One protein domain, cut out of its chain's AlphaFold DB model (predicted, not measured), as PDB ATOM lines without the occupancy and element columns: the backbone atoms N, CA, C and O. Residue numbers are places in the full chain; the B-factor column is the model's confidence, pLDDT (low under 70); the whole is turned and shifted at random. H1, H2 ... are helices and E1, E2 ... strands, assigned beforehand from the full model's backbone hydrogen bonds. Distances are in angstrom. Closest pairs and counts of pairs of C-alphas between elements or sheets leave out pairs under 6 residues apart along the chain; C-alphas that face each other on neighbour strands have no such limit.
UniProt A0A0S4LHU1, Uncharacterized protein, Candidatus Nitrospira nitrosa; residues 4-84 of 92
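This is residues 4 to 84 of the 92 residues of an uncharacterized protein of Candidatus Nitrospira nitrosa (UniProt A0A0S4LHU1). A strongly twisted sheet of four strands forms a wall, with the helices H1 and H2 over one of its faces and the other face bare. H2, the longer helix, covers the inner strands E1 and E2, while H1 covers the edge strand E3, and between the two helices residues 42 to 57 make a long loop on the helix side of the sheet, folded back on itself by a short pairing of residues 44 to 45 with 51 to 52. The printed part has 81 residues, with two named helices and four named strands in the order E1, E2, E3, H1, H2, E4. The sheet's order is E3, E2, E1, E4, antiparallel throughout, and the class is mixed, helices and strands. The whole is compact, with a radius of gyration of the C-alphas of 11.9 A and a rounded outline of 31 by 29 by 21 A.

The printed part begins with E1, residues 4 to 11, the longest strand by residues; it starts at C-alpha 4 at (10.315, 42.489, -63.393) and is 22.4 A long from first to last C-alpha. E2, residues 17 to 23, is 19.2 A long. E3, residues 28 to 31, is 9.8 A long. H1, residues 34 to 41, is 11.1 A long. H2, residues 58 to 70, is 18.1 A long and begins at C-alpha 58 at (2.712, 36.626, -56.602). E4, residues 75 to 81, is 19.5 A long and ends at C-alpha 81 at (12.321, 46.657, -63.063).

E1, E2 and E3 form a meander, each strand the antiparallel neighbour of the one before. E1 and E2 are a hairpin, with 153 degrees between their directions; N 8 and O 20 are 2.8 A apart, within hydrogen-bond range. E2 and E3 are a hairpin too, at 161 degrees, with N 23 and O 28 at 2.8 A. E4 is the antiparallel neighbour of E1 at 155 degrees, with N 7 and O 78 at 2.9 A and N 78 and O 7 at 2.9 A. E3 and E4 are the edge strands, and they are apart. From edge to edge the strands' lines turn by 66 degrees. H1 and H2 lie on the same face of the sheet, an arrangement of two layers, one of helices and one of strands. H2 is on the sheet at a height of 8.7 A, over E2 and E1, and runs along the strands, at 15 degrees to E1 on the local plane. It touches E1, where the closest C-alphas, those of Val 8 and Tyr 65, are 6.4 A apart. It also touches E4, where the closest C-alphas are those of Phe 69 and Val 75, at 6.1 A. H1 is on the sheet at a height of 7.7 A, over E3, and runs along it at 26 degrees on the local plane. H1 touches E3, where the closest C-alphas are those of Thr 31 and Gln 37, at 6.2 A; H1 and E2 are near each other. H1 and H2 are only just apart, their closest C-alphas at 8.1 A. Every O i to N i+4 pair is within hydrogen-bond range in H2, and 2 of 4 in H1.

The two C-alphas farthest apart are those of Gly 49 and Lys 84, at 35.1 A, while C-alphas 4 and 84 are 10.2 A apart. The printed part has no cut. The link from H1 to H2, 16 residues, is long; the other links are tight. The C-alphas of residues 42 to 57 lie 9 to 17 A from the mean of the C-alphas. The mean pLDDT of the printed part is 88.0, and the model's confidence is low, under 70, at residue 4 and at residues 82 to 84.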
ATOM      1  N   HIS A   4      11.149  41.867 -64.413       68.81
ATOM      2  CA  HIS A   4      10.315  42.489 -63.393       68.81
ATOM      3  C   HIS A   4      10.207  41.526 -62.213       68.81
ATOM      4  O   HIS A   4      10.012  40.327 -62.417       68.81
ATOM      5  N   ALA A   5      10.345  42.041 -60.998       79.94
ATOM      6  CA  ALA A   5      10.062  41.272 -59.799       79.94
ATOM      7  C   ALA A   5       9.391  42.134 -58.746       79.94
ATOM      8  O   ALA A   5       9.760  43.291 -58.536       79.94
ATOM      9  N   ASP A   6       8.452  41.510 -58.056       86.62
ATOM     10  CA  ASP A   6       7.826  42.067 -56.877       86.62
ATOM     11  C   ASP A   6       8.614  41.672 -55.632       86.62
ATOM     12  O   ASP A   6       9.012  40.514 -55.455       86.62
ATOM     13  N   ILE A   7       8.841  42.655 -54.768       91.00
ATOM     14  CA  ILE A   7       9.546  42.492 -53.504       91.00
ATOM     15  C   ILE A   7       8.649  43.003 -52.382       91.00
ATOM     16  O   ILE A   7       8.192  44.145 -52.401       91.00
ATOM     17  N   VAL A   8       8.444  42.168 -51.369       93.50
ATOM     18  CA  VAL A   8       7.851  42.562 -50.094       93.50
ATOM     19  C   VAL A   8       8.977  42.961 -49.152       93.50
ATOM     20  O   VAL A   8       9.854  42.159 -48.827       93.50
ATOM     21  N   LEU A   9       8.962  44.215 -48.718       93.62
ATOM     22  CA  LEU A   9       9.876  44.748 -47.718       93.62
ATOM     23  C   LEU A   9       9.168  44.757 -46.366       93.62
ATOM     24  O   LEU A   9       8.134  45.398 -46.231       93.62
ATOM     25  N   VAL A  10       9.740  44.082 -45.372       93.50
ATOM     26  CA  VAL A  10       9.241  44.010 -43.993       93.50
ATOM     27  C   VAL A  10      10.220  44.734 -43.075       93.50
ATOM     28  O   VAL A  10      11.401  44.382 -43.023       93.50
ATOM     29  N   GLN A  11       9.742  45.722 -42.322       92.38
ATOM     30  CA  GLN A  11      10.544  46.416 -41.315       92.38
ATOM     31  C   GLN A  11      10.366  45.740 -39.955       92.38
ATOM     32  O   GLN A  11       9.278  45.715 -39.385       92.38
ATOM     33  N   TYR A  12      11.447  45.185 -39.419       84.62
ATOM     34  CA  TYR A  12      11.470  44.595 -38.087       84.62
ATOM     35  C   TYR A  12      11.769  45.656 -37.016       84.62
ATOM     36  O   TYR A  12      12.429  46.668 -37.288       84.62
ATOM     37  N   PRO A  13      11.351  45.410 -35.760       77.38
ATOM     38  CA  PRO A  13      11.772  46.212 -34.621       77.38
ATOM     39  C   PRO A  13      13.297  46.369 -34.592       77.38
ATOM     40  O   PRO A  13      14.028  45.424 -34.887       77.38
ATOM     41  N   ARG A  14      13.777  47.550 -34.180       80.38
ATOM     42  CA  ARG A  14      15.211  47.915 -34.115       80.38
ATOM     43  C   ARG A  14      15.890  48.167 -35.471       80.38
ATOM     44  O   ARG A  14      17.114  48.166 -35.542       80.38
ATOM     45  N   GLY A  15      15.116  48.423 -36.528       79.25
ATOM     46  CA  GLY A  15      15.626  48.936 -37.808       79.25
ATOM     47  C   GLY A  15      16.136  47.874 -38.787       79.25
ATOM     48  O   GLY A  15      16.628  48.220 -39.860       79.25
ATOM     49  N   ALA A  16      16.009  46.584 -38.463       86.31
ATOM     50  CA  ALA A  16      16.315  45.519 -39.413       86.31
ATOM     51  C   ALA A  16      15.254  45.472 -40.527       86.31
ATOM     52  O   ALA A  16      14.066  45.638 -40.269       86.31
ATOM     53  N   THR A  17      15.672  45.228 -41.770       91.38
ATOM     54  CA  THR A  17      14.765  45.158 -42.924       91.38
ATOM     55  C   THR A  17      14.920  43.822 -43.633       91.38
ATOM     56  O   THR A  17      16.016  43.488 -44.093       91.38
ATOM     57  N   ALA A  18      13.825  43.071 -43.747       92.94
ATOM     58  CA  ALA A  18      13.783  41.875 -44.571       92.94
ATOM     59  C   ALA A  18      13.192  42.196 -45.941       92.94
ATOM     60  O   ALA A  18      12.132  42.799 -46.051       92.94
ATOM     61  N   LEU A  19      13.875  41.752 -46.984       94.19
ATOM     62  CA  LEU A  19      13.369  41.738 -48.348       94.19
ATOM     63  C   LEU A  19      12.925  40.319 -48.662       94.19
ATOM     64  O   LEU A  19      13.640  39.372 -48.334       94.19
ATOM     65  N   VAL A  20      11.766  40.166 -49.285       93.69
ATOM     66  CA  VAL A  20      11.218  38.877 -49.695       93.69
ATOM     67  C   VAL A  20      10.759  38.982 -51.136       93.69
ATOM     68  O   VAL A  20       9.936  39.825 -51.464       93.69
ATOM     69  N   TRP A  21      11.270  38.113 -51.996       93.31
ATOM     70  CA  TRP A  21      10.805  37.991 -53.373       93.31
ATOM     71  C   TRP A  21      10.820  36.528 -53.793       93.31
ATOM     72  O   TRP A  21      11.416  35.680 -53.125       93.31
ATOM     73  N   VAL A  22      10.148  36.216 -54.895       90.25
ATOM     74  CA  VAL A  22      10.160  34.872 -55.470       90.25
ATOM     75  C   VAL A  22      10.954  34.902 -56.765       90.25
ATOM     76  O   VAL A  22      10.686  35.704 -57.657       90.25
ATOM     77  N   ASP A  23      11.926  34.006 -56.877       86.69
ATOM     78  CA  ASP A  23      12.506  33.655 -58.163       86.69
ATOM     79  C   ASP A  23      11.540  32.715 -58.888       86.69
ATOM     80  O   ASP A  23      11.462  31.523 -58.586       86.69
ATOM     81  N   LEU A  24      10.788  33.268 -59.840       78.62
ATOM     82  CA  LEU A  24       9.797  32.531 -60.623       78.62
ATOM     83  C   LEU A  24      10.419  31.427 -61.488       78.62
ATOM     84  O   LEU A  24       9.740  30.455 -61.797       78.62
ATOM     85  N   SER A  25      11.701  31.539 -61.854       81.50
ATOM     86  CA  SER A  25      12.373  30.516 -62.665       81.50
ATOM     87  C   SER A  25      12.667  29.244 -61.870       81.50
ATOM     88  O   SER A  25      12.638  28.146 -62.419       81.50
ATOM     89  N   THR A  26      12.907  29.383 -60.563       82.69
ATOM     90  CA  THR A  26      13.211  28.261 -59.664       82.69
ATOM     91  C   THR A  26      12.085  27.952 -58.675       82.69
ATOM     92  O   THR A  26      12.184  26.985 -57.919       82.69
ATOM     93  N   GLY A  27      11.025  28.767 -58.647       82.31
ATOM     94  CA  GLY A  27       9.947  28.692 -57.658       82.31
ATOM     95  C   GLY A  27      10.438  28.882 -56.221       82.31
ATOM     96  O   GLY A  27       9.825  28.368 -55.283       82.31
ATOM     97  N   ARG A  28      11.585  29.547 -56.024       87.81
ATOM     98  CA  ARG A  28      12.217  29.704 -54.710       87.81
ATOM     99  C   ARG A  28      11.932  31.070 -54.122       87.81
ATOM    100  O   ARG A  28      12.070  32.094 -54.781       87.81
ATOM    101  N   VAL A  29      11.636  31.076 -52.827       91.12
ATOM    102  CA  VAL A  29      11.627  32.308 -52.042       91.12
ATOM    103  C   VAL A  29      13.057  32.731 -51.722       91.12
ATOM    104  O   VAL A  29      13.875  31.947 -51.220       91.12
ATOM    105  N   MET A  30      13.337  33.990 -52.007       91.19
ATOM    106  CA  MET A  30      14.594  34.665 -51.756       91.19
ATOM    107  C   MET A  30      14.371  35.712 -50.671       91.19
ATOM    108  O   MET A  30      13.365  36.417 -50.662       91.19
ATOM    109  N   THR A  31      15.301  35.781 -49.725       92.06
ATOM    110  CA  THR A  31      15.276  36.792 -48.673       92.06
ATOM    111  C   THR A  31      16.674  37.042 -48.134       92.06
ATOM    112  O   THR A  31      17.502  36.132 -48.105       92.06
ATOM    113  N   ASN A  32      16.938  38.271 -47.696       90.62
ATOM    114  CA  ASN A  32      18.160  38.634 -46.977       90.62
ATOM    115  C   ASN A  32      18.112  38.242 -45.482       90.62
ATOM    116  O   ASN A  32      19.105  38.418 -44.782       90.62
ATOM    117  N   HIS A  33      16.988  37.709 -44.984       88.69
ATOM    118  CA  HIS A  33      16.809  37.332 -43.582       88.69
ATOM    119  C   HIS A  33      16.737  35.802 -43.412       88.69
ATOM    120  O   HIS A  33      15.706  35.171 -43.660       88.69
ATOM    121  N   ALA A  34      17.828  35.183 -42.944       81.38
ATOM    122  CA  ALA A  34      17.978  33.720 -42.887       81.38
ATOM    123  C   ALA A  34      16.877  33.005 -42.080       81.38
ATOM    124  O   ALA A  34      16.329  31.998 -42.529       81.38
ATOM    125  N   GLY A  35      16.497  33.552 -40.919       83.56
ATOM    126  CA  GLY A  35      15.435  32.971 -40.086       83.56
ATOM    127  C   GLY A  35      14.061  33.001 -40.759       83.56
ATOM    128  O   GLY A  35      13.233  32.121 -40.537       83.56
ATOM    129  N   LEU A  36      13.840  33.974 -41.646       86.75
ATOM    130  CA  LEU A  36      12.587  34.100 -42.381       86.75
ATOM    131  C   LEU A  36      12.530  33.094 -43.535       86.75
ATOM    132  O   LEU A  36      11.478  32.519 -43.803       86.75
ATOM    133  N   GLN A  37      13.671  32.810 -44.167       87.56
ATOM    134  CA  GLN A  37      13.749  31.872 -45.284       87.56
ATOM    135  C   GLN A  37      13.214  30.480 -44.921       87.56
ATOM    136  O   GLN A  37      12.485  29.874 -45.705       87.56
ATOM    137  N   VAL A  38      13.558  29.967 -43.735       85.88
ATOM    138  CA  VAL A  38      13.107  28.643 -43.273       85.88
ATOM    139  C   VAL A  38      11.592  28.613 -43.079       85.88
ATOM    140  O   VAL A  38      10.941  27.654 -43.497       85.88
ATOM    141  N   THR A  39      11.027  29.671 -42.499       86.31
ATOM    142  CA  THR A  39       9.583  29.808 -42.282       86.31
ATOM    143  C   THR A  39       8.836  29.905 -43.608       86.31
ATOM    144  O   THR A  39       7.916  29.131 -43.856       86.31
ATOM    145  N   LEU A  40       9.289  30.777 -44.509       90.88
ATOM    146  CA  LEU A  40       8.648  31.016 -45.803       90.88
ATOM    147  C   LEU A  40       8.679  29.796 -46.729       90.88
ATOM    148  O   LEU A  40       7.743  29.580 -47.494       90.88
ATOM    149  N   ARG A  41       9.706  28.942 -46.626       88.44
ATOM    150  CA  ARG A  41       9.762  27.669 -47.368       88.44
ATOM    151  C   ARG A  41       8.631  26.706 -47.008       88.44
ATOM    152  O   ARG A  41       8.269  25.883 -47.845       88.44
ATOM    153  N   ARG A  42       8.080  26.782 -45.792       88.75
ATOM    154  CA  ARG A  42       6.954  25.934 -45.357       88.75
ATOM    155  C   ARG A  42       5.609  26.410 -45.914       88.75
ATOM    156  O   ARG A  42       4.649  25.644 -45.896       88.75
ATOM    157  N   GLY A  43       5.567  27.627 -46.451       91.88
ATOM    158  CA  GLY A  43       4.360  28.283 -46.924       91.88
ATOM    159  C   GLY A  43       3.734  29.204 -45.875       91.88
ATOM    160  O   GLY A  43       4.052  29.136 -44.688       91.88
ATOM    161  N   VAL A  44       2.847  30.077 -46.340       94.06
ATOM    162  CA  VAL A  44       2.137  31.083 -45.541       94.06
ATOM    163  C   VAL A  44       0.643  30.941 -45.795       94.06
ATOM    164  O   VAL A  44       0.224  30.674 -46.918       94.06
ATOM    165  N   LYS A  45      -0.172  31.083 -44.746       94.62
ATOM    166  CA  LYS A  45      -1.628  31.068 -44.896       94.62
ATOM    167  C   LYS A  45      -2.110  32.401 -45.457       94.62
ATOM    168  O   LYS A  45      -1.756  33.444 -44.913       94.62
ATOM    169  N   ASN A  46      -2.932  32.358 -46.498       92.25
ATOM    170  CA  ASN A  46      -3.687  33.524 -46.938       92.25
ATOM    171  C   ASN A  46      -4.857  33.813 -45.979       92.25
ATOM    172  O   ASN A  46      -5.137  33.043 -45.055       92.25
ATOM    173  N   TRP A  47      -5.568  34.915 -46.224       84.62
ATOM    174  CA  TRP A  47      -6.737  35.319 -45.434       84.62
ATOM    175  C   TRP A  47      -7.862  34.265 -45.419       84.62
ATOM    176  O   TRP A  47      -8.604  34.176 -44.443       84.62
ATOM    177  N   ALA A  48      -7.962  33.429 -46.459       89.88
ATOM    178  CA  ALA A  48      -8.921  32.327 -46.556       89.88
ATOM    179  C   ALA A  48      -8.448  31.041 -45.839       89.88
ATOM    180  O   ALA A  48      -9.113  30.008 -45.899       89.88
ATOM    181  N   GLY A  49      -7.286  31.073 -45.177       91.06
ATOM    182  CA  GLY A  49      -6.711  29.940 -44.451       91.06
ATOM    183  C   GLY A  49      -5.981  28.910 -45.323       91.06
ATOM    184  O   GLY A  49      -5.473  27.922 -44.788       91.06
ATOM    185  N   GLN A  50      -5.883  29.135 -46.636       94.19
ATOM    186  CA  GLN A  50      -5.155  28.269 -47.564       94.19
ATOM    187  C   GLN A  50      -3.650  28.501 -47.440       94.19
ATOM    188  O   GLN A  50      -3.194  29.641 -47.387       94.19
ATOM    189  N   VAL A  51      -2.867  27.422 -47.419       94.88
ATOM    190  CA  VAL A  51      -1.403  27.509 -47.379       94.88
ATOM    191  C   VAL A  51      -0.876  27.722 -48.793       94.88
ATOM    192  O   VAL A  51      -0.920  26.802 -49.605       94.88
ATOM    193  N   LEU A  52      -0.337  28.910 -49.050       94.75
ATOM    194  CA  LEU A  52       0.389  29.236 -50.271       94.75
ATOM    195  C   LEU A  52       1.877  28.960 -50.084       94.75
ATOM    196  O   LEU A  52       2.442  29.169 -49.008       94.75
ATOM    197  N   ARG A  53       2.527  28.490 -51.139       93.38
ATOM    198  CA  ARG A  53       3.942  28.121 -51.174       93.38
ATOM    199  C   ARG A  53       4.694  29.006 -52.167       93.38
ATOM    200  O   ARG A  53       4.081  29.578 -53.057       93.38
ATOM    201  N   PRO A  54       6.033  29.080 -52.085       91.38
ATOM    202  CA  PRO A  54       6.817  29.930 -52.982       91.38
ATOM    203  C   PRO A  54       6.559  29.732 -54.486       91.38
ATOM    204  O   PRO A  54       6.678  30.686 -55.245       91.38
ATOM    205  N   HIS A  55       6.161  28.534 -54.929       89.62
ATOM    206  CA  HIS A  55       5.819  28.281 -56.334       89.62
ATOM    207  C   HIS A  55       4.520  28.960 -56.797       89.62
ATOM    208  O   HIS A  55       4.334  29.120 -57.997       89.62
ATOM    209  N   ASP A  56       3.665  29.409 -55.874       90.38
ATOM    210  CA  ASP A  56       2.457  30.189 -56.178       90.38
ATOM    211  C   ASP A  56       2.783  31.661 -56.511       90.38
ATOM    212  O   ASP A  56       1.889  32.470 -56.776       90.38
ATOM    213  N   GLY A  57       4.070  32.036 -56.493       89.69
ATOM    214  CA  GLY A  57       4.568  33.305 -57.016       89.69
ATOM    215  C   GLY A  57       3.966  34.526 -56.324       89.69
ATOM    216  O   GLY A  57       4.116  34.713 -55.115       89.69
ATOM    217  N   ALA A  58       3.292  35.379 -57.097       89.25
ATOM    218  CA  ALA A  58       2.712  36.626 -56.602       89.25
ATOM    219  C   ALA A  58       1.630  36.404 -55.532       89.25
ATOM    220  O   ALA A  58       1.542  37.183 -54.585       89.25
ATOM    221  N   LEU A  59       0.854  35.315 -55.622       92.00
ATOM    222  CA  LEU A  59      -0.145  34.983 -54.601       92.00
ATOM    223  C   LEU A  59       0.526  34.696 -53.256       92.00
ATOM    224  O   LEU A  59       0.070  35.160 -52.213       92.00
ATOM    225  N   PHE A  60       1.651  33.980 -53.285       93.75
ATOM    226  CA  PHE A  60       2.457  33.750 -52.095       93.75
ATOM    227  C   PHE A  60       3.003  35.062 -51.519       93.75
ATOM    228  O   PHE A  60       2.894  35.273 -50.314       93.75
ATOM    229  N   LEU A  61       3.527  35.969 -52.353       94.00
ATOM    230  CA  LEU A  61       3.998  37.282 -51.892       94.00
ATOM    231  C   LEU A  61       2.877  38.129 -51.280       94.00
ATOM    232  O   LEU A  61       3.102  38.758 -50.249       94.00
ATOM    233  N   SER A  62       1.666  38.092 -51.842       94.44
ATOM    234  CA  SER A  62       0.491  38.738 -51.245       94.44
ATOM    235  C   SER A  62       0.187  38.172 -49.859       94.44
ATOM    236  O   SER A  62      -0.001  38.931 -48.916       94.44
ATOM    237  N   ALA A  63       0.207  36.847 -49.689       95.06
ATOM    238  CA  ALA A  63      -0.024  36.246 -48.375       95.06
ATOM    239  C   ALA A  63       1.103  36.552 -47.374       95.06
ATOM    240  O   ALA A  63       0.834  36.717 -46.187       95.06
ATOM    241  N   VAL A  64       2.356  36.657 -47.830       94.44
ATOM    242  CA  VAL A  64       3.472  37.131 -46.993       94.44
ATOM    243  C   VAL A  64       3.223  38.564 -46.535       94.44
ATOM    244  O   VAL A  64       3.370  38.850 -45.348       94.44
ATOM    245  N   TYR A  65       2.835  39.446 -47.457       95.19
ATOM    246  CA  TYR A  65       2.494  40.830 -47.146       95.19
ATOM    247  C   TYR A  65       1.394  40.892 -46.079       95.19
ATOM    248  O   TYR A  65       1.606  41.490 -45.024       95.19
ATOM    249  N   ASP A  66       0.275  40.200 -46.307       94.56
ATOM    250  CA  ASP A  66      -0.864  40.169 -45.385       94.56
ATOM    251  C   ASP A  66      -0.457  39.638 -44.009       94.56
ATOM    252  O   ASP A  66      -0.807  40.222 -42.985       94.56
ATOM    253  N   HIS A  67       0.326  38.556 -43.969       93.44
ATOM    254  CA  HIS A  67       0.789  37.959 -42.720       93.44
ATOM    255  C   HIS A  67       1.565  38.959 -41.857       93.44
ATOM    256  O   HIS A  67       1.305  39.068 -40.657       93.44
ATOM    257  N   PHE A  68       2.501  39.707 -42.448       93.00
ATOM    258  CA  PHE A  68       3.292  40.693 -41.710       93.00
ATOM    259  C   PHE A  68       2.492  41.942 -41.359       93.00
ATOM    260  O   PHE A  68       2.599  42.424 -40.230       93.00
ATOM    261  N   PHE A  69       1.654  42.416 -42.281       93.62
ATOM    262  CA  PHE A  69       0.785  43.566 -42.063       93.62
ATOM    263  C   PHE A  69      -0.164  43.331 -40.883       93.62
ATOM    264  O   PHE A  69      -0.203  44.117 -39.939       93.62
ATOM    265  N   LEU A  70      -0.869  42.196 -40.886       93.19
ATOM    266  CA  LEU A  70      -1.786  41.806 -39.813       93.19
ATOM    267  C   LEU A  70      -1.061  41.516 -38.493       93.19
ATOM    268  O   LEU A  70      -1.651  41.664 -37.426       93.19
ATOM    269  N   SER A  71       0.221  41.145 -38.546       91.12
ATOM    270  CA  SER A  71       1.058  40.984 -37.351       91.12
ATOM    271  C   SER A  71       1.610  42.314 -36.811       91.12
ATOM    272  O   SER A  71       2.375  42.304 -35.847       91.12
ATOM    273  N   GLY A  72       1.242  43.451 -37.413       92.06
ATOM    274  CA  GLY A  72       1.618  44.791 -36.958       92.06
ATOM    275  C   GLY A  72       2.991  45.276 -37.426       92.06
ATOM    276  O   GLY A  72       3.488  46.275 -36.905       92.06
ATOM    277  N   TYR A  73       3.623  44.599 -38.388       92.62
ATOM    278  CA  TYR A  73       4.884  45.064 -38.968       92.62
ATOM    279  C   TYR A  73       4.619  46.088 -40.080       92.62
ATOM    280  O   TYR A  73       3.691  45.898 -40.868       92.62
ATOM    281  N   PRO A  74       5.444  47.142 -40.219       94.12
ATOM    282  CA  PRO A  74       5.437  47.963 -41.420       94.12
ATOM    283  C   PRO A  74       5.903  47.136 -42.620       94.12
ATOM    284  O   PRO A  74       6.981  46.529 -42.600       94.12
ATOM    285  N   VAL A  75       5.086  47.120 -43.668       94.88
ATOM    286  CA  VAL A  75       5.348  46.383 -44.906       94.88
ATOM    287  C   VAL A  75       5.157  47.287 -46.112       94.88
ATOM    288  O   VAL A  75       4.269  48.136 -46.133       94.88
ATOM    289  N   HIS A  76       5.983  47.081 -47.134       94.38
ATOM    290  CA  HIS A  76       5.908  47.806 -48.395       94.38
ATOM    291  C   HIS A  76       5.997  46.839 -49.574       94.38
ATOM    292  O   HIS A  76       6.795  45.900 -49.557       94.38
ATOM    293  N   TRP A  77       5.200  47.098 -50.610       93.81
ATOM    294  CA  TRP A  77       5.299  46.414 -51.896       93.81
ATOM    295  C   TRP A  77       6.161  47.233 -52.851       93.81
ATOM    296  O   TRP A  77       5.889  48.412 -53.081       93.81
ATOM    297  N   LEU A  78       7.198  46.618 -53.414       90.62
ATOM    298  CA  LEU A  78       8.122  47.257 -54.343       90.62
ATOM    299  C   LEU A  78       8.133  46.491 -55.666       90.62
ATOM    300  O   LEU A  78       8.563  45.341 -55.716       90.62
ATOM    301  N   GLY A  79       7.705  47.152 -56.741       85.19
ATOM    302  CA  GLY A  79       7.887  46.655 -58.102       85.19
ATOM    303  C   GLY A  79       9.261  47.065 -58.624       85.19
ATOM    304  O   GLY A  79       9.520  48.251 -58.829       85.19
ATOM    305  N   VAL A  80      10.155  46.102 -58.840       78.88
ATOM    306  CA  VAL A  80      11.504  46.360 -59.354       78.88
ATOM    307  C   VAL A  80      11.582  45.956 -60.816       78.88
ATOM    308  O   VAL A  80      11.259  44.833 -61.198       78.88
ATOM    309  N   SER A  81      12.045  46.887 -61.646       70.12
ATOM    310  CA  SER A  81      12.321  46.657 -63.063       70.12
ATOM    311  C   SER A  81      13.828  46.563 -63.262       70.12
ATOM    312  O   SER A  81      14.556  47.461 -62.844       70.12
ATOM    313  N   GLY A  82      14.308  45.491 -63.895       57.44
ATOM    314  CA  GLY A  82      15.726  45.357 -64.233       57.44
ATOM    315  C   GLY A  82      16.588  44.747 -63.128       57.44
ATOM    316  O   GLY A  82      17.724  45.184 -62.934       57.44
ATOM    317  N   LEU A  83      16.094  43.712 -62.435       56.53
ATOM    318  CA  LEU A  83      16.957  42.876 -61.597       56.53
ATOM    319  C   LEU A  83      18.102  42.310 -62.451       56.53
ATOM    320  O   LEU A  83      17.912  41.394 -63.255       56.53
ATOM    321  N   LYS A  84      19.311  42.856 -62.286       51.44
ATOM    322  CA  LYS A  84      20.529  42.214 -62.780       51.44
ATOM    323  C   LYS A  84      20.707  40.935 -61.973       51.44
ATOM    324  O   LYS A  84      20.917  40.999 -60.764       51.44
TER     325      LYS A  84